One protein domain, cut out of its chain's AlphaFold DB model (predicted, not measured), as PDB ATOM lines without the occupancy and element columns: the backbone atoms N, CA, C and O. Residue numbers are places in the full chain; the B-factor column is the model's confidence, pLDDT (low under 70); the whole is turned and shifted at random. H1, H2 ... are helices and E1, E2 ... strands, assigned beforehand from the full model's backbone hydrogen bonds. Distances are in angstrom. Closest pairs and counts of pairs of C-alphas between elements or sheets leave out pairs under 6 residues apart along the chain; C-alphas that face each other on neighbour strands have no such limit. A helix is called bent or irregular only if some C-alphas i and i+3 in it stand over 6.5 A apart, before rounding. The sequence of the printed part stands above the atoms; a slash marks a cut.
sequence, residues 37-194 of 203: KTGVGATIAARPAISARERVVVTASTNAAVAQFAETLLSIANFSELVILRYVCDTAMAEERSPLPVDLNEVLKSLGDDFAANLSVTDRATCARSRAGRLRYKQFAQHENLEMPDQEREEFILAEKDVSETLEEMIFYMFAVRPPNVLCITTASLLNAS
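This is residues 37 to 194 of the 203 residues of an uncharacterized protein of Ancylostoma ceylanicum (UniProt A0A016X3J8). A small parallel sheet of three strands, E1, E3 and E2, has H1 and H2 over one face and the short H7 standing on the other; beyond its E2 edge lies a second group of helices, H4, H5 and the bent H6. In that group H5 and the arm H6a cross, H6b and H4 lie between them and the sheet, and H6a with the loop before it reaches out along the longest axis. The printed part has 158 residues, mostly helix, with seven named helices and three named strands in the order H1 E1 H2 E2 H3 H4 H5 H6 E3 H7. It is compact, with a radius of gyration of the C-alphas of 16.8 A and spans of 53 by 37 by 29 A.

H1, residues 37 to 51, begins at C-alpha 37 (6.846, 1.488, -41.988) and is 21.2 A long. E1 is residues 56 to 60, H2 residues 63 to 75 at 18.1 A, and E2 residues 84 to 86. H3, residues 90 to 95, is only just irregular, with C-alphas 91 and 94 6.54 A apart; H4, residues 104 to 114, is irregular, with C-alphas 109 and 112 7.3 A apart. H5, residues 121 to 141, is 30.3 A long. H6, residues 150 to 177, was assigned as one helix by its hydrogen bonds but is bent, with C-alphas 165 and 168 7.3 A apart: arm H6a is residues 150 to 165, 22.2 A, and H6b residues 168 to 177. E3 is residues 182 to 186, and H7, residues 187 to 192, ends at C-alpha 192 (32.693, -1.853, -38.252).

E1 and E3 are parallel, with N 58 and O 183 at 2.8 A; E3 and E2 are parallel, with N 85 and O 182 at 2.9 A. E1, H2, E2 form a split strand-helix-strand unit, E3 between its strands, with a right-handed crossover; E2, H3 to H6, E3 form an unsplit one, its strands neighbours. H1 and H2 make two layers with the sheet; they touch at Ala 42 and Leu 73, C-alphas 5.6 A apart. H7 is on the opposite face. H4 only grazes the sheet with residues 104 to 107. H4 and H5, a helical hairpin, touch at Lys 109 and Arg 131, C-alphas 5.0 A apart. H5 and H6a touch, closest C-alphas Gly 133 and Ala 159, 4.2 A, at a steep tilt of 45 degrees. Every O i to N i+4 pair is within hydrogen-bond range in H2, H5, H6a, H6b and H7, against 9 of 11 in H1, 5 of 7 in H4 and 0 of 2 in H3, which has 2 of 3 O i to N i+3 pairs.

The C-alphas of Ser 51 and Pro 149, the two farthest apart, are 55.2 A apart. The printed part has no cut and no long link. Mean pLDDT of the printed part is 85.1; residues 90 to 97, 141 to 148 and 193 to 194 are under 70.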
ATOM      1  N   LYS A  37       5.890   2.453 -42.575       77.00
ATOM      2  CA  LYS A  37       6.846   1.488 -41.988       77.00
ATOM      3  C   LYS A  37       7.798   2.129 -40.980       77.00
ATOM      4  O   LYS A  37       8.051   1.527 -39.945       77.00
ATOM      5  N   THR A  38       8.275   3.341 -41.258       79.25
ATOM      6  CA  THR A  38       9.168   4.087 -40.360       79.25
ATOM      7  C   THR A  38       8.486   4.394 -39.027       79.25
ATOM      8  O   THR A  38       9.049   4.094 -37.983       79.25
ATOM      9  N   GLY A  39       7.235   4.868 -39.039       80.50
ATOM     10  CA  GLY A  39       6.464   5.121 -37.812       80.50
ATOM     11  C   GLY A  39       6.119   3.846 -37.034       80.50
ATOM     12  O   GLY A  39       6.171   3.820 -35.803       80.50
ATOM     13  N   VAL A  40       5.826   2.752 -37.744       82.38
ATOM     14  CA  VAL A  40       5.624   1.435 -37.121       82.38
ATOM     15  C   VAL A  40       6.920   0.935 -36.485       82.38
ATOM     16  O   VAL A  40       6.896   0.527 -35.329       82.38
ATOM     17  N   GLY A  41       8.047   1.014 -37.195       82.94
ATOM     18  CA  GLY A  41       9.366   0.656 -36.675       82.94
ATOM     19  C   GLY A  41       9.752   1.489 -35.454       82.94
ATOM     20  O   GLY A  41      10.163   0.921 -34.448       82.94
ATOM     21  N   ALA A  42       9.514   2.802 -35.493       86.44
ATOM     22  CA  ALA A  42       9.729   3.704 -34.363       86.44
ATOM     23  C   ALA A  42       8.905   3.270 -33.143       86.44
ATOM     24  O   ALA A  42       9.426   3.183 -32.038       86.44
ATOM     25  N   THR A  43       7.641   2.891 -33.345       86.88
ATOM     26  CA  THR A  43       6.785   2.386 -32.262       86.88
ATOM     27  C   THR A  43       7.262   1.038 -31.714       86.88
ATOM     28  O   THR A  43       7.172   0.803 -30.511       86.88
ATOM     29  N   ILE A  44       7.745   0.137 -32.575       87.62
ATOM     30  CA  ILE A  44       8.301  -1.152 -32.142       87.62
ATOM     31  C   ILE A  44       9.569  -0.932 -31.324       87.62
ATOM     32  O   ILE A  44       9.710  -1.586 -30.301       87.62
ATOM     33  N   ALA A  45      10.453  -0.025 -31.745       87.06
ATOM     34  CA  ALA A  45      11.697   0.278 -31.043       87.06
ATOM     35  C   ALA A  45      11.452   1.020 -29.719       87.06
ATOM     36  O   ALA A  45      12.043   0.687 -28.699       87.06
ATOM     37  N   ALA A  46      10.531   1.985 -29.704       88.94
ATOM     38  CA  ALA A  46      10.233   2.779 -28.517       88.94
ATOM     39  C   ALA A  46       9.597   1.959 -27.386       88.94
ATOM     40  O   ALA A  46       9.833   2.216 -26.212       88.94
ATOM     41  N   ARG A  47       8.777   0.956 -27.708       87.62
ATOM     42  CA  ARG A  47       8.049   0.175 -26.695       87.62
ATOM     43  C   ARG A  47       8.919  -0.583 -25.691       87.62
ATOM     44  O   ARG A  47       8.670  -0.403 -24.503       87.62
ATOM     45  N   PRO A  48       9.867  -1.444 -26.096       86.94
ATOM     46  CA  PRO A  48      10.744  -2.120 -25.148       86.94
ATOM     47  C   PRO A  48      11.619  -1.108 -24.397       86.94
ATOM     48  O   PRO A  48      11.802  -1.247 -23.189       86.94
ATOM     49  N   ALA A  49      12.039  -0.026 -25.065       88.19
ATOM     50  CA  ALA A  49      12.784   1.061 -24.437       88.19
ATOM     51  C   ALA A  49      12.006   1.765 -23.308       88.19
ATOM     52  O   ALA A  49      12.580   2.056 -22.262       88.19
ATOM     53  N   ILE A  50      10.698   1.988 -23.475       87.69
ATOM     54  CA  ILE A  50       9.840   2.626 -22.459       87.69
ATOM     55  C   ILE A  50       9.383   1.613 -21.402       87.69
ATOM     56  O   ILE A  50       9.574   1.812 -20.204       87.69
ATOM     57  N   SER A  51       8.765   0.513 -21.835       85.25
ATOM     58  CA  SER A  51       8.050  -0.407 -20.946       85.25
ATOM     59  C   SER A  51       8.968  -1.377 -20.207       85.25
ATOM     60  O   SER A  51       8.674  -1.739 -19.071       85.25
ATOM     61  N   ALA A  52      10.046  -1.827 -20.853       81.38
ATOM     62  CA  ALA A  52      10.978  -2.811 -20.300       81.38
ATOM     63  C   ALA A  52      12.337  -2.194 -19.928       81.38
ATOM     64  O   ALA A  52      13.167  -2.872 -19.328       81.38
ATOM     65  N   ARG A  53      12.555  -0.906 -20.245       84.88
ATOM     66  CA  ARG A  53      13.843  -0.204 -20.102       84.88
ATOM     67  C   ARG A  53      14.996  -0.917 -20.813       84.88
ATOM     68  O   ARG A  53      16.144  -0.840 -20.381       84.88
ATOM     69  N   GLU A  54      14.683  -1.610 -21.903       86.50
ATOM     70  CA  GLU A  54      15.677  -2.281 -22.736       86.50
ATOM     71  C   GLU A  54      16.416  -1.272 -23.620       86.50
ATOM     72  O   GLU A  54      15.864  -0.248 -24.026       86.50
ATOM     73  N   ARG A  55      17.674  -1.577 -23.944       86.25
ATOM     74  CA  ARG A  55      18.444  -0.826 -24.940       86.25
ATOM     75  C   ARG A  55      18.151  -1.399 -26.317       86.25
ATOM     76  O   ARG A  55      18.212  -2.611 -26.511       86.25
ATOM     77  N   VAL A  56      17.841  -0.532 -27.271       89.88
ATOM     78  CA  VAL A  56      17.436  -0.937 -28.617       89.88
ATOM     79  C   VAL A  56      18.422  -0.399 -29.635       89.88
ATOM     80  O   VAL A  56      18.647   0.805 -29.709       89.88
ATOM     81  N   VAL A  57      18.965  -1.281 -30.469       89.75
ATOM     82  CA  VAL A  57      19.757  -0.888 -31.638       89.75
ATOM     83  C   VAL A  57      18.871  -0.970 -32.874       89.75
ATOM     84  O   VAL A  57      18.269  -2.007 -33.158       89.75
ATOM     85  N   VAL A  58      18.786   0.129 -33.615       90.69
ATOM     86  CA  VAL A  58      18.073   0.214 -34.886       90.69
ATOM     87  C   VAL A  58      19.079   0.438 -35.996       90.69
ATOM     88  O   VAL A  58      19.837   1.408 -35.973       90.69
ATOM     89  N   THR A  59      19.040  -0.450 -36.988       90.38
ATOM     90  CA  THR A  59      19.919  -0.381 -38.149       90.38
ATOM     91  C   THR A  59      19.171  -0.095 -39.441       90.38
ATOM     92  O   THR A  59      18.032  -0.523 -39.641       90.38
ATOM     93  N   ALA A  60      19.826   0.642 -40.336       89.06
ATOM     94  CA  ALA A  60      19.392   0.817 -41.716       89.06
ATOM     95  C   ALA A  60      20.598   0.832 -42.666       89.06
ATOM     96  O   ALA A  60      21.742   0.991 -42.243       89.06
ATOM     97  N   SER A  61      20.355   0.665 -43.966       86.00
ATOM     98  CA  SER A  61      21.427   0.595 -44.965       86.00
ATOM     99  C   SER A  61      22.062   1.948 -45.299       86.00
ATOM    100  O   SER A  61      23.191   1.968 -45.774       86.00
ATOM    101  N   THR A  62      21.366   3.067 -45.075       85.81
ATOM    102  CA  THR A  62      21.840   4.415 -45.430       85.81
ATOM    103  C   THR A  62      21.680   5.390 -44.270       85.81
ATOM    104  O   THR A  62      20.723   5.283 -43.501       85.81
ATOM    105  N   ASN A  63      22.569   6.385 -44.176       84.31
ATOM    106  CA  ASN A  63      22.473   7.435 -43.155       84.31
ATOM    107  C   ASN A  63      21.145   8.193 -43.241       84.31
ATOM    108  O   ASN A  63      20.485   8.378 -42.226       84.31
ATOM    109  N   ALA A  64      20.670   8.491 -44.457       84.88
ATOM    110  CA  ALA A  64      19.371   9.128 -44.673       84.88
ATOM    111  C   ALA A  64      18.199   8.327 -44.074       84.88
ATOM    112  O   ALA A  64      17.278   8.913 -43.506       84.88
ATOM    113  N   ALA A  65      18.222   6.993 -44.161       86.88
ATOM    114  CA  ALA A  65      17.190   6.160 -43.547       86.88
ATOM    115  C   ALA A  65      17.281   6.171 -42.011       86.88
ATOM    116  O   ALA A  65      16.251   6.221 -41.338       86.88
ATOM    117  N   VAL A  66      18.499   6.172 -41.458       89.31
ATOM    118  CA  VAL A  66      18.734   6.319 -40.012       89.31
ATOM    119  C   VAL A  66      18.270   7.702 -39.524       89.31
ATOM    120  O   VAL A  66      17.606   7.789 -38.493       89.31
ATOM    121  N   ALA A  67      18.554   8.768 -40.280       89.06
ATOM    122  CA  ALA A  67      18.128  10.141 -40.003       89.06
ATOM    123  C   ALA A  67      16.603  10.243 -39.931       89.06
ATOM    124  O   ALA A  67      16.053  10.630 -38.903       89.06
ATOM    125  N   GLN A  68      15.916   9.789 -40.984       88.38
ATOM    126  CA  GLN A  68      14.452   9.784 -41.050       88.38
ATOM    127  C   GLN A  68      13.828   8.991 -39.899       88.38
ATOM    128  O   GLN A  68      12.770   9.355 -39.379       88.38
ATOM    129  N   PHE A  69      14.462   7.889 -39.494       90.94
ATOM    130  CA  PHE A  69      13.997   7.097 -38.364       90.94
ATOM    131  C   PHE A  69      14.136   7.855 -37.036       90.94
ATOM    132  O   PHE A  69      13.177   7.909 -36.264       90.94
ATOM    133  N   ALA A  70      15.291   8.476 -36.791       91.62
ATOM    134  CA  ALA A  70      15.537   9.286 -35.601       91.62
ATOM    135  C   ALA A  70      14.593  10.501 -35.529       91.62
ATOM    136  O   ALA A  70      13.983  10.741 -34.488       91.62
ATOM    137  N   GLU A  71      14.388  11.212 -36.640       91.56
ATOM    138  CA  GLU A  71      13.404  12.300 -36.749       91.56
ATOM    139  C   GLU A  71      11.987  11.817 -36.428       91.56
ATOM    140  O   GLU A  71      11.246  12.477 -35.700       91.56
ATOM    141  N   THR A  72      11.615  10.634 -36.925       91.44
ATOM    142  CA  THR A  72      10.306  10.040 -36.638       91.44
ATOM    143  C   THR A  72      10.146   9.773 -35.143       91.44
ATOM    144  O   THR A  72       9.107  10.122 -34.584       91.44
ATOM    145  N   LEU A  73      11.157   9.202 -34.481       91.56
ATOM    146  CA  LEU A  73      11.132   8.998 -33.030       91.56
ATOM    147  C   LEU A  73      10.982  10.323 -32.273       91.56
ATOM    148  O   LEU A  73      10.135  10.414 -31.388       91.56
ATOM    149  N   LEU A  74      11.743  11.351 -32.659       91.50
ATOM    150  CA  LEU A  74      11.692  12.685 -32.054       91.50
ATOM    151  C   LEU A  74      10.350  13.398 -32.274       91.50
ATOM    152  O   LEU A  74       9.912  14.167 -31.423       91.50
ATOM    153  N   SER A  75       9.679  13.142 -33.399       91.19
ATOM    154  CA  SER A  75       8.395  13.770 -33.735       91.19
ATOM    155  C   SER A  75       7.207  13.243 -32.918       91.19
ATOM    156  O   SER A  75       6.152  13.878 -32.871       91.19
ATOM    157  N   ILE A  76       7.346  12.074 -32.282       90.06
ATOM    158  CA  ILE A  76       6.262  11.428 -31.542       90.06
ATOM    159  C   ILE A  76       6.333  11.871 -30.081       90.06
ATOM    160  O   ILE A  76       7.188  11.422 -29.324       90.06
ATOM    161  N   ALA A  77       5.381  12.706 -29.659       87.94
ATOM    162  CA  ALA A  77       5.352  13.280 -28.308       87.94
ATOM    163  C   ALA A  77       5.390  12.227 -27.183       87.94
ATOM    164  O   ALA A  77       6.007  12.451 -26.150       87.94
ATOM    165  N   ASN A  78       4.783  11.055 -27.391       88.38
ATOM    166  CA  ASN A  78       4.815   9.946 -26.432       88.38
ATOM    167  C   ASN A  78       6.217   9.360 -26.197       88.38
ATOM    168  O   ASN A  78       6.371   8.551 -25.289       88.38
ATOM    169  N   PHE A  79       7.203   9.704 -27.025       90.38
ATOM    170  CA  PHE A  79       8.574   9.202 -26.950       90.38
ATOM    171  C   PHE A  79       9.557  10.274 -26.458       90.38
ATOM    172  O   PHE A  79      10.762  10.062 -26.525       90.38
ATOM    173  N   SER A  80       9.070  11.409 -25.937       87.19
ATOM    174  CA  SER A  80       9.911  12.527 -25.479       87.19
ATOM    175  C   SER A  80      10.871  12.168 -24.340       87.19
ATOM    176  O   SER A  80      11.841  12.879 -24.106       87.19
ATOM    177  N   GLU A  81      10.582  11.093 -23.607       89.19
ATOM    178  CA  GLU A  81      11.417  10.573 -22.520       89.19
ATOM    179  C   GLU A  81      12.552   9.655 -23.001       89.19
ATOM    180  O   GLU A  81      13.435   9.315 -22.216       89.19
ATOM    181  N   LEU A  82      12.557   9.263 -24.280       92.06
ATOM    182  CA  LEU A  82      13.605   8.416 -24.832       92.06
ATOM    183  C   LEU A  82      14.886   9.207 -25.088       92.06
ATOM    184  O   LEU A  82      14.922  10.162 -25.865       92.06
ATOM    185  N   VAL A  83      15.981   8.713 -24.523       94.31
ATOM    186  CA  VAL A  83      17.337   9.110 -24.883       94.31
ATOM    187  C   VAL A  83      17.699   8.423 -26.194       94.31
ATOM    188  O   VAL A  83      18.101   7.260 -26.234       94.31
ATOM    189  N   ILE A  84      17.526   9.148 -27.292       94.31
ATOM    190  CA  ILE A  84      17.894   8.692 -28.632       94.31
ATOM    191  C   ILE A  84      19.325   9.152 -28.924       94.31
ATOM    192  O   ILE A  84      19.718  10.270 -28.571       94.31
ATOM    193  N   LEU A  85      20.095   8.280 -29.567       94.56
ATOM    194  CA  LEU A  85      21.428   8.564 -30.081       94.56
ATOM    195  C   LEU A  85      21.520   8.082 -31.525       94.56
ATOM    196  O   LEU A  85      21.147   6.949 -31.824       94.56
ATOM    197  N   ARG A  86      22.029   8.927 -32.418       92.88
ATOM    198  CA  ARG A  86      22.295   8.581 -33.812       92.88
ATOM    199  C   ARG A  86      23.796   8.585 -34.071       92.88
ATOM    200  O   ARG A  86      24.441   9.622 -33.957       92.88
ATOM    201  N   TYR A  87      24.350   7.436 -34.438       88.69
ATOM    202  CA  TYR A  87      25.731   7.338 -34.891       88.69
ATOM    203  C   TYR A  87      25.806   7.633 -36.388       88.69
ATOM    204  O   TYR A  87      25.195   6.933 -37.200       88.69
ATOM    205  N   VAL A  88      26.585   8.651 -36.739       81.38
ATOM    206  CA  VAL A  88      26.938   8.987 -38.119       81.38
ATOM    207  C   VAL A  88      28.452   9.083 -38.179       81.38
ATOM    208  O   VAL A  88      29.051   9.818 -37.398       81.38
ATOM    209  N   CYS A  89      29.064   8.325 -39.088       72.75
ATOM    210  CA  CYS A  89      30.504   8.392 -39.308       72.75
ATOM    211  C   CYS A  89      30.898   9.778 -39.839       72.75
ATOM    212  O   CYS A  89      30.198  10.336 -40.687       72.75
ATOM    213  N   ASP A  90      32.041  10.296 -39.397       67.50
ATOM    214  CA  ASP A  90      32.528  11.629 -39.769       67.50
ATOM    215  C   ASP A  90      32.729  11.798 -41.276       67.50
ATOM    216  O   ASP A  90      32.364  12.832 -41.832       67.50
ATOM    217  N   THR A  91      33.185  10.747 -41.961       64.50
ATOM    218  CA  THR A  91      33.345  10.742 -43.423       64.50
ATOM    219  C   THR A  91      32.024  10.852 -44.178       64.50
ATOM    220  O   THR A  91      32.009  11.270 -45.330       64.50
ATOM    221  N   ALA A  92      30.908  10.504 -43.536       59.56
ATOM    222  CA  ALA A  92      29.583  10.561 -44.132       59.56
ATOM    223  C   ALA A  92      28.776  11.798 -43.701       59.56
ATOM    224  O   ALA A  92      27.688  12.033 -44.227       59.56
ATOM    225  N   MET A  93      29.301  12.608 -42.770       57.81
ATOM    226  CA  MET A  93      28.671  13.866 -42.355       57.81
ATOM    227  C   MET A  93      28.718  14.947 -43.443       57.81
ATOM    228  O   MET A  93      27.886  15.851 -43.414       57.81
ATOM    229  N   ALA A  94      29.645  14.852 -44.402       54.44
ATOM    230  CA  ALA A  94      29.736  15.777 -45.534       54.44
ATOM    231  C   ALA A  94      28.491  15.729 -46.446       54.44
ATOM    232  O   ALA A  94      28.150  16.717 -47.089       54.44
ATOM    233  N   GLU A  95      27.773  14.602 -46.470       54.34
ATOM    234  CA  GLU A  95      26.621  14.387 -47.354       54.34
ATOM    235  C   GLU A  95      25.260  14.720 -46.700       54.34
ATOM    236  O   GLU A  95      24.232  14.740 -47.386       54.34
ATOM    237  N   GLU A  96      25.204  14.972 -45.383       56.72
ATOM    238  CA  GLU A  96      23.937  15.094 -44.646       56.72
ATOM    239  C   GLU A  96      23.420  16.530 -44.465       56.72
ATOM    240  O   GLU A  96      24.135  17.460 -44.103       56.72
ATOM    241  N   ARG A  97      22.106  16.699 -44.689       58.75
ATOM    242  CA  ARG A  97      21.440  18.001 -44.875       58.75
ATOM    243  C   ARG A  97      21.156  18.826 -43.617       58.75
ATOM    244  O   ARG A  97      20.762  19.978 -43.760       58.75
ATOM    245  N   SER A  98      21.342  18.300 -42.415       71.50
ATOM    246  CA  SER A  98      21.382  19.086 -41.173       71.50
ATOM    247  C   SER A  98      21.723  18.142 -40.021       71.50
ATOM    248  O   SER A  98      21.129  17.064 -39.962       71.50
ATOM    249  N   PRO A  99      22.646  18.494 -39.114       80.56
ATOM    250  CA  PRO A  99      22.876  17.694 -37.918       80.56
ATOM    251  C   PRO A  99      21.622  17.684 -37.032       80.56
ATOM    252  O   PRO A  99      21.010  18.728 -36.793       80.56
ATOM    253  N   LEU A 100      21.251  16.511 -36.520       86.69
ATOM    254  CA  LEU A 100      20.181  16.375 -35.534       86.69
ATOM    255  C   LEU A 100      20.756  16.527 -34.117       86.69
ATOM    256  O   LEU A 100      21.875  16.089 -33.859       86.69
ATOM    257  N   PRO A 101      19.981  17.042 -33.144       89.19
ATOM    258  CA  PRO A 101      20.440  17.157 -31.753       89.19
ATOM    259  C   PRO A 101      20.827  15.821 -31.097       89.19
ATOM    260  O   PRO A 101      21.535  15.800 -30.097       89.19
ATOM    261  N   VAL A 102      20.334  14.705 -31.642       92.56
ATOM    262  CA  VAL A 102      20.614  13.343 -31.164       92.56
ATOM    263  C   VAL A 102      21.836  12.713 -31.821       92.56
ATOM    264  O   VAL A 102      22.174  11.574 -31.499       92.56
ATOM    265  N   ASP A 103      22.491  13.409 -32.746       91.94
ATOM    266  CA  ASP A 103      23.707  12.919 -33.383       91.94
ATOM    267  C   ASP A 103      24.814  12.800 -32.351       91.94
ATOM    268  O   ASP A 103      25.013  13.719 -31.558       91.94
ATOM    269  N   LEU A 104      25.578  11.704 -32.393       91.19
ATOM    270  CA  LEU A 104      26.680  11.472 -31.460       91.19
ATOM    271  C   LEU A 104      27.590  12.699 -31.376       91.19
ATOM    272  O   LEU A 104      27.864  13.198 -30.293       91.19
ATOM    273  N   ASN A 105      27.956  13.266 -32.519       89.38
ATOM    274  CA  ASN A 105      28.816  14.443 -32.583       89.38
ATOM    275  C   ASN A 105      28.199  15.708 -31.964       89.38
ATOM    276  O   ASN A 105      28.926  16.573 -31.478       89.38
ATOM    277  N   GLU A 106      26.875  15.851 -31.972       91.19
ATOM    278  CA  GLU A 106      26.183  16.965 -31.314       91.19
ATOM    279  C   GLU A 106      26.061  16.731 -29.801       91.19
ATOM    280  O   GLU A 106      26.323  17.644 -29.011       91.19
ATOM    281  N   VAL A 107      25.778  15.489 -29.401       94.19
ATOM    282  CA  VAL A 107      25.731  15.054 -27.999       94.19
ATOM    283  C   VAL A 107      27.101  15.206 -27.334       94.19
ATOM    284  O   VAL A 107      27.203  15.814 -26.274       94.19
ATOM    285  N   LEU A 108      28.183  14.732 -27.959       93.38
ATOM    286  CA  LEU A 108      29.528  14.812 -27.377       93.38
ATOM    287  C   LEU A 108      30.015  16.262 -27.220       93.38
ATOM    288  O   LEU A 108      30.692  16.578 -26.246       93.38
ATOM    289  N   LYS A 109      29.630  17.176 -28.123       93.44
ATOM    290  CA  LYS A 109      29.984  18.604 -28.000       93.44
ATOM    291  C   LYS A 109      29.344  19.292 -26.796       93.44
ATOM    292  O   LYS A 109      29.924  20.253 -26.294       93.44
ATOM    293  N   SER A 110      28.146  18.865 -26.402       94.38
ATOM    294  CA  SER A 110      27.372  19.453 -25.299       94.38
ATOM    295  C   SER A 110      27.561  18.706 -23.977       94.38
ATOM    296  O   SER A 110      27.351  19.290 -22.920       94.38
ATOM    297  N   LEU A 111      28.056  17.464 -24.017       95.06
ATOM    298  CA  LEU A 111      28.199  16.568 -22.867       95.06
ATOM    299  C   LEU A 111      28.866  17.217 -21.643       95.06
ATOM    300  O   LEU A 111      28.356  17.105 -20.529       95.06
ATOM    301  N   GLY A 112      29.992  17.903 -21.856       94.19
ATOM    302  CA  GLY A 112      30.757  18.537 -20.780       94.19
ATOM    303  C   GLY A 112      30.026  19.690 -20.090       94.19
ATOM    304  O   GLY A 112      30.247  19.910 -18.899       94.19
ATOM    305  N   ASP A 113      29.155  20.390 -20.819       94.94
ATOM    306  CA  ASP A 113      28.356  21.502 -20.299       94.94
ATOM    307  C   ASP A 113      27.078  20.962 -19.630       94.94
ATOM    308  O   ASP A 113      26.795  21.288 -18.476       94.94
ATOM    309  N   ASP A 114      26.353  20.079 -20.321       95.56
ATOM    310  CA  ASP A 114      25.054  19.545 -19.893       95.56
ATOM    311  C   ASP A 114      25.163  18.659 -18.642       95.56
ATOM    312  O   ASP A 114      24.265  18.651 -17.799       95.56
ATOM    313  N   PHE A 115      26.277  17.933 -18.496       95.31
ATOM    314  CA  PHE A 115      26.515  16.989 -17.399       95.31
ATOM    315  C   PHE A 115      27.694  17.400 -16.514       95.31
ATOM    316  O   PHE A 115      28.270  16.569 -15.812       95.31
ATOM    317  N   ALA A 116      28.040  18.691 -16.484       93.88
ATOM    318  CA  ALA A 116      29.180  19.209 -15.723       93.88
ATOM    319  C   ALA A 116      29.175  18.801 -14.235       93.88
ATOM    320  O   ALA A 116      30.237  18.620 -13.642       93.88
ATOM    321  N   ALA A 117      27.991  18.660 -13.628       95.94
ATOM    322  CA  ALA A 117      27.829  18.248 -12.232       95.94
ATOM    323  C   ALA A 117      28.092  16.748 -11.994       95.94
ATOM    324  O   ALA A 117      28.365  16.346 -10.865       95.94
ATOM    325  N   ASN A 118      28.003  15.929 -13.042       95.75
ATOM    326  CA  ASN A 118      28.184  14.479 -12.999       95.75
ATOM    327  C   ASN A 118      29.581  14.038 -13.460       95.75
ATOM    328  O   ASN A 118      29.898  12.855 -13.376       95.75
ATOM    329  N   LEU A 119      30.405  14.974 -13.934       94.25
ATOM    330  CA  LEU A 119      31.741  14.726 -14.468       94.25
ATOM    331  C   LEU A 119      32.821  15.240 -13.513       94.25
ATOM    332  O   LEU A 119      32.672  16.286 -12.871       94.25
ATOM    333  N   SER A 120      33.952  14.533 -13.442       95.00
ATOM    334  CA  SER A 120      35.097  15.013 -12.669       95.00
ATOM    335  C   SER A 120      35.729  16.255 -13.317       95.00
ATOM    336  O   SER A 120      35.390  16.669 -14.427       95.00
ATOM    337  N   VAL A 121      36.657  16.912 -12.614       95.38
ATOM    338  CA  VAL A 121      37.416  18.037 -13.195       95.38
ATOM    339  C   VAL A 121      38.224  17.576 -14.416       95.38
ATOM    340  O   VAL A 121      38.270  18.291 -15.413       95.38
ATOM    341  N   THR A 122      38.807  16.376 -14.351       95.12
ATOM    342  CA  THR A 122      39.589  15.790 -15.444       95.12
ATOM    343  C   THR A 122      38.704  15.455 -16.640       95.12
ATOM    344  O   THR A 122      39.005  15.890 -17.747       95.12
ATOM    345  N   ASP A 123      37.562  14.794 -16.420       95.19
ATOM    346  CA  ASP A 123      36.652  14.412 -17.512       95.19
ATOM    347  C   ASP A 123      36.085  15.648 -18.225       95.19
ATOM    348  O   ASP A 123      35.958  15.678 -19.448       95.19
ATOM    349  N   ARG A 124      35.806  16.724 -17.473       95.00
ATOM    350  CA  ARG A 124      35.404  18.013 -18.054       95.00
ATOM    351  C   ARG A 124      36.505  18.645 -18.898       95.00
ATOM    352  O   ARG A 124      36.197  19.250 -19.924       95.00
ATOM    353  N   ALA A 125      37.770  18.508 -18.501       94.94
ATOM    354  CA  ALA A 125      38.892  18.981 -19.308       94.94
ATOM    355  C   ALA A 125      39.004  18.192 -20.624       94.94
ATOM    356  O   ALA A 125      39.180  18.804 -21.679       94.94
ATOM    357  N   THR A 126      38.806  16.870 -20.588       95.00
ATOM    358  CA  THR A 126      38.711  16.030 -21.794       95.00
ATOM    359  C   THR A 126      37.542  16.459 -22.683       95.00
ATOM    360  O   THR A 126      37.735  16.673 -23.881       95.00
ATOM    361  N   CYS A 127      36.357  16.699 -22.108       95.00
ATOM    362  CA  CYS A 127      35.196  17.210 -22.845       95.00
ATOM    363  C   CYS A 127      35.485  18.551 -23.527       95.00
ATOM    364  O   CYS A 127      35.138  18.745 -24.693       95.00
ATOM    365  N   ALA A 128      36.154  19.471 -22.828       94.81
ATOM    366  CA  ALA A 128      36.537  20.761 -23.385       94.81
ATOM    367  C   ALA A 128      37.539  20.615 -24.544       94.81
ATOM    368  O   ALA A 128      37.363  21.268 -25.576       94.81
ATOM    369  N   ARG A 129      38.544  19.733 -24.410       93.94
ATOM    370  CA  ARG A 129      39.515  19.432 -25.479       93.94
ATOM    371  C   ARG A 129      38.819  18.846 -26.705       93.94
ATOM    372  O   ARG A 129      38.992  19.365 -27.805       93.94
ATOM    373  N   SER A 130      37.970  17.839 -26.504       92.31
ATOM    374  CA  SER A 130      37.205  17.199 -27.578       92.31
ATOM    375  C   SER A 130      36.310  18.200 -28.313       92.31
ATOM    376  O   SER A 130      36.343  18.304 -29.541       92.31
ATOM    377  N   ARG A 131      35.563  19.028 -27.568       93.81
ATOM    378  CA  ARG A 131      34.713  20.081 -28.135       93.81
ATOM    379  C   ARG A 131      35.523  21.092 -28.945       93.81
ATOM    380  O   ARG A 131      35.097  21.455 -30.041       93.81
ATOM    381  N   ALA A 132      36.663  21.550 -28.428       91.44
ATOM    382  CA  ALA A 132      37.530  22.497 -29.124       91.44
ATOM    383  C   ALA A 132      38.074  21.908 -30.435       91.44
ATOM    384  O   ALA A 132      37.955  22.552 -31.481       91.44
ATOM    385  N   GLY A 133      38.580  20.670 -30.399       89.12
ATOM    386  CA  GLY A 133      39.015  19.935 -31.589       89.12
ATOM    387  C   GLY A 133      37.888  19.800 -32.612       89.12
ATOM    388  O   GLY A 133      38.057  20.146 -33.780       89.12
ATOM    389  N   ARG A 134      36.681  19.428 -32.170       88.31
ATOM    390  CA  ARG A 134      35.513  19.260 -33.047       88.31
ATOM    391  C   ARG A 134      35.062  20.556 -33.716       88.31
ATOM    392  O   ARG A 134      34.653  20.535 -34.878       88.31
ATOM    393  N   LEU A 135      35.094  21.677 -32.996       88.31
ATOM    394  CA  LEU A 135      34.739  22.985 -33.553       88.31
ATOM    395  C   LEU A 135      35.730  23.411 -34.640       88.31
ATOM    396  O   LEU A 135      35.290  23.849 -35.700       88.31
ATOM    397  N   ARG A 136      37.033  23.207 -34.414       84.69
ATOM    398  CA  ARG A 136      38.079  23.465 -35.417       84.69
ATOM    399  C   ARG A 136      37.939  22.544 -36.624       84.69
ATOM    400  O   ARG A 136      37.894  23.018 -37.751       84.69
ATOM    401  N   TYR A 137      37.763  21.243 -36.396       81.62
ATOM    402  CA  TYR A 137      37.569  20.261 -37.466       81.62
ATOM    403  C   TYR A 137      36.401  20.641 -38.391       81.62
ATOM    404  O   TYR A 137      36.539  20.616 -39.612       81.62
ATOM    405  N   LYS A 138      35.260  21.069 -37.826       79.19
ATOM    406  CA  LYS A 138      34.111  21.539 -38.621       79.19
ATOM    407  C   LYS A 138      34.408  22.803 -39.428       79.19
ATOM    408  O   LYS A 138      33.855  22.937 -40.514       79.19
ATOM    409  N   GLN A 139      35.224  23.722 -38.909       79.38
ATOM    410  CA  GLN A 139      35.625  24.919 -39.653       79.38
ATOM    411  C   GLN A 139      36.416  24.520 -40.902       79.38
ATOM    412  O   GLN A 139      36.057  24.935 -41.997       79.38
ATOM    413  N   PHE A 140      37.403  23.631 -40.764       72.69
ATOM    414  CA  PHE A 140      38.202  23.157 -41.897       72.69
ATOM    415  C   PHE A 140      37.401  22.317 -42.901       72.69
ATOM    416  O   PHE A 140      37.562  22.497 -44.102       72.69
ATOM    417  N   ALA A 141      36.478  21.466 -42.441       68.75
ATOM    418  CA  ALA A 141      35.631  20.660 -43.329       68.75
ATOM    419  C   ALA A 141      34.708  21.501 -44.238       68.75
ATOM    420  O   ALA A 141      34.257  21.016 -45.270       68.75
ATOM    421  N   GLN A 142      34.421  22.758 -43.877       66.31
ATOM    422  CA  GLN A 142      33.653  23.690 -44.715       66.31
ATOM    423  C   GLN A 142      34.509  24.376 -45.792       66.31
ATOM    424  O   GLN A 142      33.965  24.948 -46.738       66.31
ATOM    425  N   HIS A 143      35.837  24.299 -45.686       62.69
ATOM    426  CA  HIS A 143      36.788  24.785 -46.680       62.69
ATOM    427  C   HIS A 143      37.188  23.637 -47.623       62.69
ATOM    428  O   HIS A 143      38.330  23.195 -47.636       62.69
ATOM    429  N   GLU A 144      36.246  23.150 -48.437       54.00
ATOM    430  CA  GLU A 144      36.433  21.995 -49.344       54.00
ATOM    431  C   GLU A 144      37.547  22.153 -50.406       54.00
ATOM    432  O   GLU A 144      37.799  21.209 -51.150       54.00
ATOM    433  N   ASN A 145      38.193  23.320 -50.558       53.41
ATOM    434  CA  ASN A 145      38.957  23.592 -51.781       53.41
ATOM    435  C   ASN A 145      40.043  24.677 -51.700       53.41
ATOM    436  O   ASN A 145      40.136  25.528 -52.585       53.41
ATOM    437  N   LEU A 146      40.886  24.684 -50.670       52.47
ATOM    438  CA  LEU A 146      42.004  25.629 -50.629       52.47
ATOM    439  C   LEU A 146      43.312  24.891 -50.376       52.47
ATOM    440  O   LEU A 146      43.388  24.028 -49.505       52.47
ATOM    441  N   GLU A 147      44.332  25.230 -51.167       60.41
ATOM    442  CA  GLU A 147      45.734  25.012 -50.821       60.41
ATOM    443  C   GLU A 147      45.946  25.586 -49.414       60.41
ATOM    444  O   GLU A 147      46.136  26.789 -49.248       60.41
ATOM    445  N   MET A 148      45.794  24.740 -48.390       66.12
ATOM    446  CA  MET A 148      45.922  25.171 -47.004       66.12
ATOM    447  C   MET A 148      47.386  25.542 -46.762       66.12
ATOM    448  O   MET A 148      48.264  24.709 -47.020       66.12
ATOM    449  N   PRO A 149      47.670  26.755 -46.260       74.81
ATOM    450  CA  PRO A 149      48.989  27.099 -45.757       74.81
ATOM    451  C   PRO A 149      49.455  26.065 -44.726       74.81
ATOM    452  O   PRO A 149      48.638  25.516 -43.983       74.81
ATOM    453  N   ASP A 150      50.767  25.838 -44.629       79.75
ATOM    454  CA  ASP A 150      51.335  24.832 -43.717       79.75
ATOM    455  C   ASP A 150      50.835  24.992 -42.270       79.75
ATOM    456  O   ASP A 150      50.529  24.005 -41.605       79.75
ATOM    457  N   GLN A 151      50.649  26.235 -41.815       80.38
ATOM    458  CA  GLN A 151      50.103  26.541 -40.492       80.38
ATOM    459  C   GLN A 151      48.654  26.047 -40.307       80.38
ATOM    460  O   GLN A 151      48.338  25.441 -39.287       80.38
ATOM    461  N   GLU A 152      47.771  26.265 -41.285       77.81
ATOM    462  CA  GLU A 152      46.377  25.796 -41.216       77.81
ATOM    463  C   GLU A 152      46.306  24.267 -41.269       77.81
ATOM    464  O   GLU A 152      45.495  23.645 -40.583       77.81
ATOM    465  N   ARG A 153      47.211  23.642 -42.029       78.31
ATOM    466  CA  ARG A 153      47.339  22.185 -42.074       78.31
ATOM    467  C   ARG A 153      47.790  21.608 -40.729       78.31
ATOM    468  O   ARG A 153      47.259  20.580 -40.312       78.31
ATOM    469  N   GLU A 154      48.748  22.235 -40.051       83.38
ATOM    470  CA  GLU A 154      49.156  21.832 -38.700       83.38
ATOM    471  C   GLU A 154      47.996  21.961 -37.704       83.38
ATOM    472  O   GLU A 154      47.746  21.040 -36.924       83.38
ATOM    473  N   GLU A 155      47.236  23.056 -37.766       82.56
ATOM    474  CA  GLU A 155      46.051  23.258 -36.926       82.56
ATOM    475  C   GLU A 155      44.951  22.223 -37.196       82.56
ATOM    476  O   GLU A 155      44.328  21.727 -36.250       82.56
ATOM    477  N   PHE A 156      44.741  21.843 -38.459       80.44
ATOM    478  CA  PHE A 156      43.824  20.768 -38.832       80.44
ATOM    479  C   PHE A 156      44.262  19.418 -38.252       80.44
ATOM    480  O   PHE A 156      43.453  18.732 -37.627       80.44
ATOM    481  N   ILE A 157      45.541  19.058 -38.396       83.38
ATOM    482  CA  ILE A 157      46.094  17.806 -37.854       83.38
ATOM    483  C   ILE A 157      45.936  17.764 -36.331       83.38
ATOM    484  O   ILE A 157      45.568  16.731 -35.771       83.38
ATOM    485  N   LEU A 158      46.182  18.884 -35.645       84.94
ATOM    486  CA  LEU A 158      45.970  18.983 -34.202       84.94
ATOM    487  C   LEU A 158      44.493  18.807 -33.829       84.94
ATOM    488  O   LEU A 158      44.194  18.106 -32.867       84.94
ATOM    489  N   ALA A 159      43.569  19.393 -34.593       83.81
ATOM    490  CA  ALA A 159      42.137  19.240 -34.362       83.81
ATOM    491  C   ALA A 159      41.656  17.794 -34.578       83.81
ATOM    492  O   ALA A 159      40.896  17.275 -33.762       83.81
ATOM    493  N   GLU A 160      42.112  17.135 -35.645       83.00
ATOM    494  CA  GLU A 160      41.825  15.723 -35.917       83.00
ATOM    495  C   GLU A 160      42.369  14.826 -34.799       83.00
ATOM    496  O   GLU A 160      41.659  13.955 -34.293       83.00
ATOM    497  N   LYS A 161      43.601  15.095 -34.355       85.75
ATOM    498  CA  LYS A 161      44.234  14.391 -33.240       85.75
ATOM    499  C   LYS A 161      43.444  14.556 -31.943       85.75
ATOM    500  O   LYS A 161      43.133  13.557 -31.303       85.75
ATOM    501  N   ASP A 162      43.070  15.784 -31.585       86.75
ATOM    502  CA  ASP A 162      42.276  16.063 -30.383       86.75
ATOM    503  C   ASP A 162      40.931  15.319 -30.404       86.75
ATOM    504  O   ASP A 162      40.500  14.805 -29.372       86.75
ATOM    505  N   VAL A 163      40.262  15.236 -31.563       83.88
ATOM    506  CA  VAL A 163      38.998  14.491 -31.715       83.88
ATOM    507  C   VAL A 163      39.230  12.987 -31.583       83.88
ATOM    508  O   VAL A 163      38.536  12.342 -30.803       83.88
ATOM    509  N   SER A 164      40.212  12.439 -32.299       83.88
ATOM    510  CA  SER A 164      40.505  11.001 -32.314       83.88
ATOM    511  C   SER A 164      40.943  10.484 -30.940       83.88
ATOM    512  O   SER A 164      40.375   9.522 -30.429       83.88
ATOM    513  N   GLU A 165      41.878  11.176 -30.282       89.06
ATOM    514  CA  GLU A 165      42.418  10.768 -28.976       89.06
ATOM    515  C   GLU A 165      41.406  10.899 -27.832       89.06
ATOM    516  O   GLU A 165      41.593  10.289 -26.785       89.06
ATOM    517  N   THR A 166      40.358  11.712 -27.995       90.25
ATOM    518  CA  THR A 166      39.319  11.884 -26.964       90.25
ATOM    519  C   THR A 166      38.057  11.075 -27.229       90.25
ATOM    520  O   THR A 166      37.227  10.966 -26.330       90.25
ATOM    521  N   LEU A 167      37.869  10.521 -28.430       88.31
ATOM    522  CA  LEU A 167      36.590   9.944 -28.844       88.31
ATOM    523  C   LEU A 167      36.135   8.797 -27.934       88.31
ATOM    524  O   LEU A 167      34.980   8.777 -27.512       88.31
ATOM    525  N   GLU A 168      37.038   7.874 -27.607       87.56
ATOM    526  CA  GLU A 168      36.738   6.720 -26.755       87.56
ATOM    527  C   GLU A 168      36.305   7.156 -25.345       87.56
ATOM    528  O   GLU A 168      35.244   6.753 -24.867       87.56
ATOM    529  N   GLU A 169      37.067   8.058 -24.715       90.94
ATOM    530  CA  GLU A 169      36.740   8.615 -23.395       90.94
ATOM    531  C   GLU A 169      35.397   9.356 -23.421       90.94
ATOM    532  O   GLU A 169      34.559   9.178 -22.540       90.94
ATOM    533  N   MET A 170      35.148  10.144 -24.466       93.19
ATOM    534  CA  MET A 170      33.901  10.891 -24.632       93.19
ATOM    535  C   MET A 170      32.684   9.977 -24.778       93.19
ATOM    536  O   MET A 170      31.637  10.246 -24.181       93.19
ATOM    537  N   ILE A 171      32.812   8.890 -25.540       89.75
ATOM    538  CA  ILE A 171      31.767   7.871 -25.668       89.75
ATOM    539  C   ILE A 171      31.538   7.192 -24.317       89.75
ATOM    540  O   ILE A 171      30.389   7.071 -23.885       89.75
ATOM    541  N   PHE A 172      32.608   6.825 -23.610       90.69
ATOM    542  CA  PHE A 172      32.521   6.238 -22.275       90.69
ATOM    543  C   PHE A 172      31.784   7.158 -21.289       90.69
ATOM    544  O   PHE A 172      30.833   6.731 -20.628       90.69
ATOM    545  N   TYR A 173      32.146   8.442 -21.235       92.94
ATOM    546  CA  TYR A 173      31.463   9.428 -20.395       92.94
ATOM    547  C   TYR A 173      29.993   9.571 -20.770       92.94
ATOM    548  O   TYR A 173      29.138   9.585 -19.884       92.94
ATOM    549  N   MET A 174      29.677   9.622 -22.067       94.44
ATOM    550  CA  MET A 174      28.299   9.691 -22.542       94.44
ATOM    551  C   MET A 174      27.490   8.478 -22.075       94.44
ATOM    552  O   MET A 174      26.387   8.662 -21.569       94.44
ATOM    553  N   PHE A 175      28.018   7.256 -22.173       90.75
ATOM    554  CA  PHE A 175      27.323   6.072 -21.661       90.75
ATOM    555  C   PHE A 175      27.147   6.094 -20.138       90.75
ATOM    556  O   PHE A 175      26.124   5.615 -19.643       90.75
ATOM    557  N   ALA A 176      28.090   6.680 -19.399       90.62
ATOM    558  CA  ALA A 176      28.005   6.795 -17.947       90.62
ATOM    559  C   ALA A 176      26.932   7.800 -17.486       90.62
ATOM    560  O   ALA A 176      26.180   7.506 -16.557       90.62
ATOM    561  N   VAL A 177      26.842   8.976 -18.121       93.06
ATOM    562  CA  VAL A 177      25.956  10.069 -17.662       93.06
ATOM    563  C   VAL A 177      24.652  10.190 -18.455       93.06
ATOM    564  O   VAL A 177      23.663  10.717 -17.946       93.06
ATOM    565  N   ARG A 178      24.626   9.690 -19.693       93.00
ATOM    566  CA  ARG A 178      23.503   9.788 -20.638       93.00
ATOM    567  C   ARG A 178      23.394   8.518 -21.508       93.00
ATOM    568  O   ARG A 178      23.495   8.606 -22.737       93.00
ATOM    569  N   PRO A 179      23.175   7.331 -20.912       90.94
ATOM    570  CA  PRO A 179      23.060   6.093 -21.676       90.94
ATOM    571  C   PRO A 179      21.870   6.156 -22.651       90.94
ATOM    572  O   PRO A 179      20.755   6.479 -22.228       90.94
ATOM    573  N   PRO A 180      22.061   5.834 -23.943       91.81
ATOM    574  CA  PRO A 180      20.972   5.839 -24.907       91.81
ATOM    575  C   PRO A 180      19.998   4.683 -24.664       91.81
ATOM    576  O   PRO A 180      20.397   3.539 -24.444       91.81
ATOM    577  N   ASN A 181      18.701   4.971 -24.767       93.31
ATOM    578  CA  ASN A 181      17.657   3.953 -24.840       93.31
ATOM    579  C   ASN A 181      17.557   3.368 -26.252       93.31
ATOM    580  O   ASN A 181      17.289   2.178 -26.410       93.31
ATOM    581  N   VAL A 182      17.768   4.207 -27.273       92.50
ATOM    582  CA  VAL A 182      17.729   3.802 -28.682       92.50
ATOM    583  C   VAL A 182      18.974   4.313 -29.404       92.50
ATOM    584  O   VAL A 182      19.170   5.523 -29.512       92.50
ATOM    585  N   LEU A 183      19.784   3.393 -29.930       92.88
ATOM    586  CA  LEU A 183      20.917   3.679 -30.807       92.88
ATOM    587  C   LEU A 183      20.503   3.464 -32.264       92.88
ATOM    588  O   LEU A 183      20.188   2.352 -32.677       92.88
ATOM    589  N   CYS A 184      20.523   4.532 -33.049       92.75
ATOM    590  CA  CYS A 184      20.278   4.519 -34.483       92.75
ATOM    591  C   CYS A 184      21.629   4.554 -35.209       92.75
ATOM    592  O   CYS A 184      22.387   5.506 -35.048       92.75
ATOM    593  N   ILE A 185      21.949   3.534 -36.000       89.62
ATOM    594  CA  ILE A 185      23.261   3.388 -36.649       89.62
ATOM    595  C   ILE A 185      23.097   2.710 -38.009       89.62
ATOM    596  O   ILE A 185      22.145   1.965 -38.221       89.62
ATOM    597  N   THR A 186      23.985   2.947 -38.975       88.75
ATOM    598  CA  THR A 186      23.918   2.148 -40.210       88.75
ATOM    599  C   THR A 186      24.390   0.722 -39.965       88.75
ATOM    600  O   THR A 186      25.233   0.476 -39.103       88.75
ATOM    601  N   THR A 187      23.896  -0.234 -40.749       86.69
ATOM    602  CA  THR A 187      24.368  -1.623 -40.663       86.69
ATOM    603  C   THR A 187      25.879  -1.715 -40.886       86.69
ATOM    604  O   THR A 187      26.552  -2.442 -40.165       86.69
ATOM    605  N   ALA A 188      26.425  -0.952 -41.839       84.75
ATOM    606  CA  ALA A 188      27.862  -0.928 -42.108       84.75
ATOM    607  C   ALA A 188      28.658  -0.362 -40.923       84.75
ATOM    608  O   ALA A 188      29.635  -0.969 -40.497       84.75
ATOM    609  N   SER A 189      28.213   0.763 -40.351       82.56
ATOM    610  CA  SER A 189      28.861   1.349 -39.176       82.56
ATOM    611  C   SER A 189      28.797   0.432 -37.961       82.56
ATOM    612  O   SER A 189      29.779   0.358 -37.242       82.56
ATOM    613  N   LEU A 190      27.687  -0.282 -37.744       83.56
ATOM    614  CA  LEU A 190      27.579  -1.232 -36.637       83.56
ATOM    615  C   LEU A 190      28.559  -2.394 -36.792       83.56
ATOM    616  O   LEU A 190      29.224  -2.743 -35.829       83.56
ATOM    617  N   LEU A 191      28.654  -2.978 -37.991       81.81
ATOM    618  CA  LEU A 191      29.589  -4.074 -38.251       81.81
ATOM    619  C   LEU A 191      31.035  -3.630 -38.031       81.81
ATOM    620  O   LEU A 191      31.801  -4.357 -37.407       81.81
ATOM    621  N   ASN A 192      31.372  -2.423 -38.484       75.75
ATOM    622  CA  ASN A 192      32.693  -1.853 -38.252       75.75
ATOM    623  C   ASN A 192      32.935  -1.597 -36.762       75.75
ATOM    624  O   ASN A 192      33.983  -1.981 -36.284       75.75
ATOM    625  N   ALA A 193      31.942  -1.061 -36.042       68.06
ATOM    626  CA  ALA A 193      32.017  -0.703 -34.624       68.06
ATOM    627  C   ALA A 193      31.850  -1.886 -33.642       68.06
ATOM    628  O   ALA A 193      31.610  -1.665 -32.455       68.06
ATOM    629  N   SER A 194      31.878  -3.131 -34.133       60.16
ATOM    630  CA  SER A 194      31.570  -4.342 -33.349       60.16
ATOM    631  C   SER A 194      32.755  -5.297 -33.171       60.16
ATOM    632  O   SER A 194      32.564  -6.424 -32.713       60.16
TER     633      SER A 194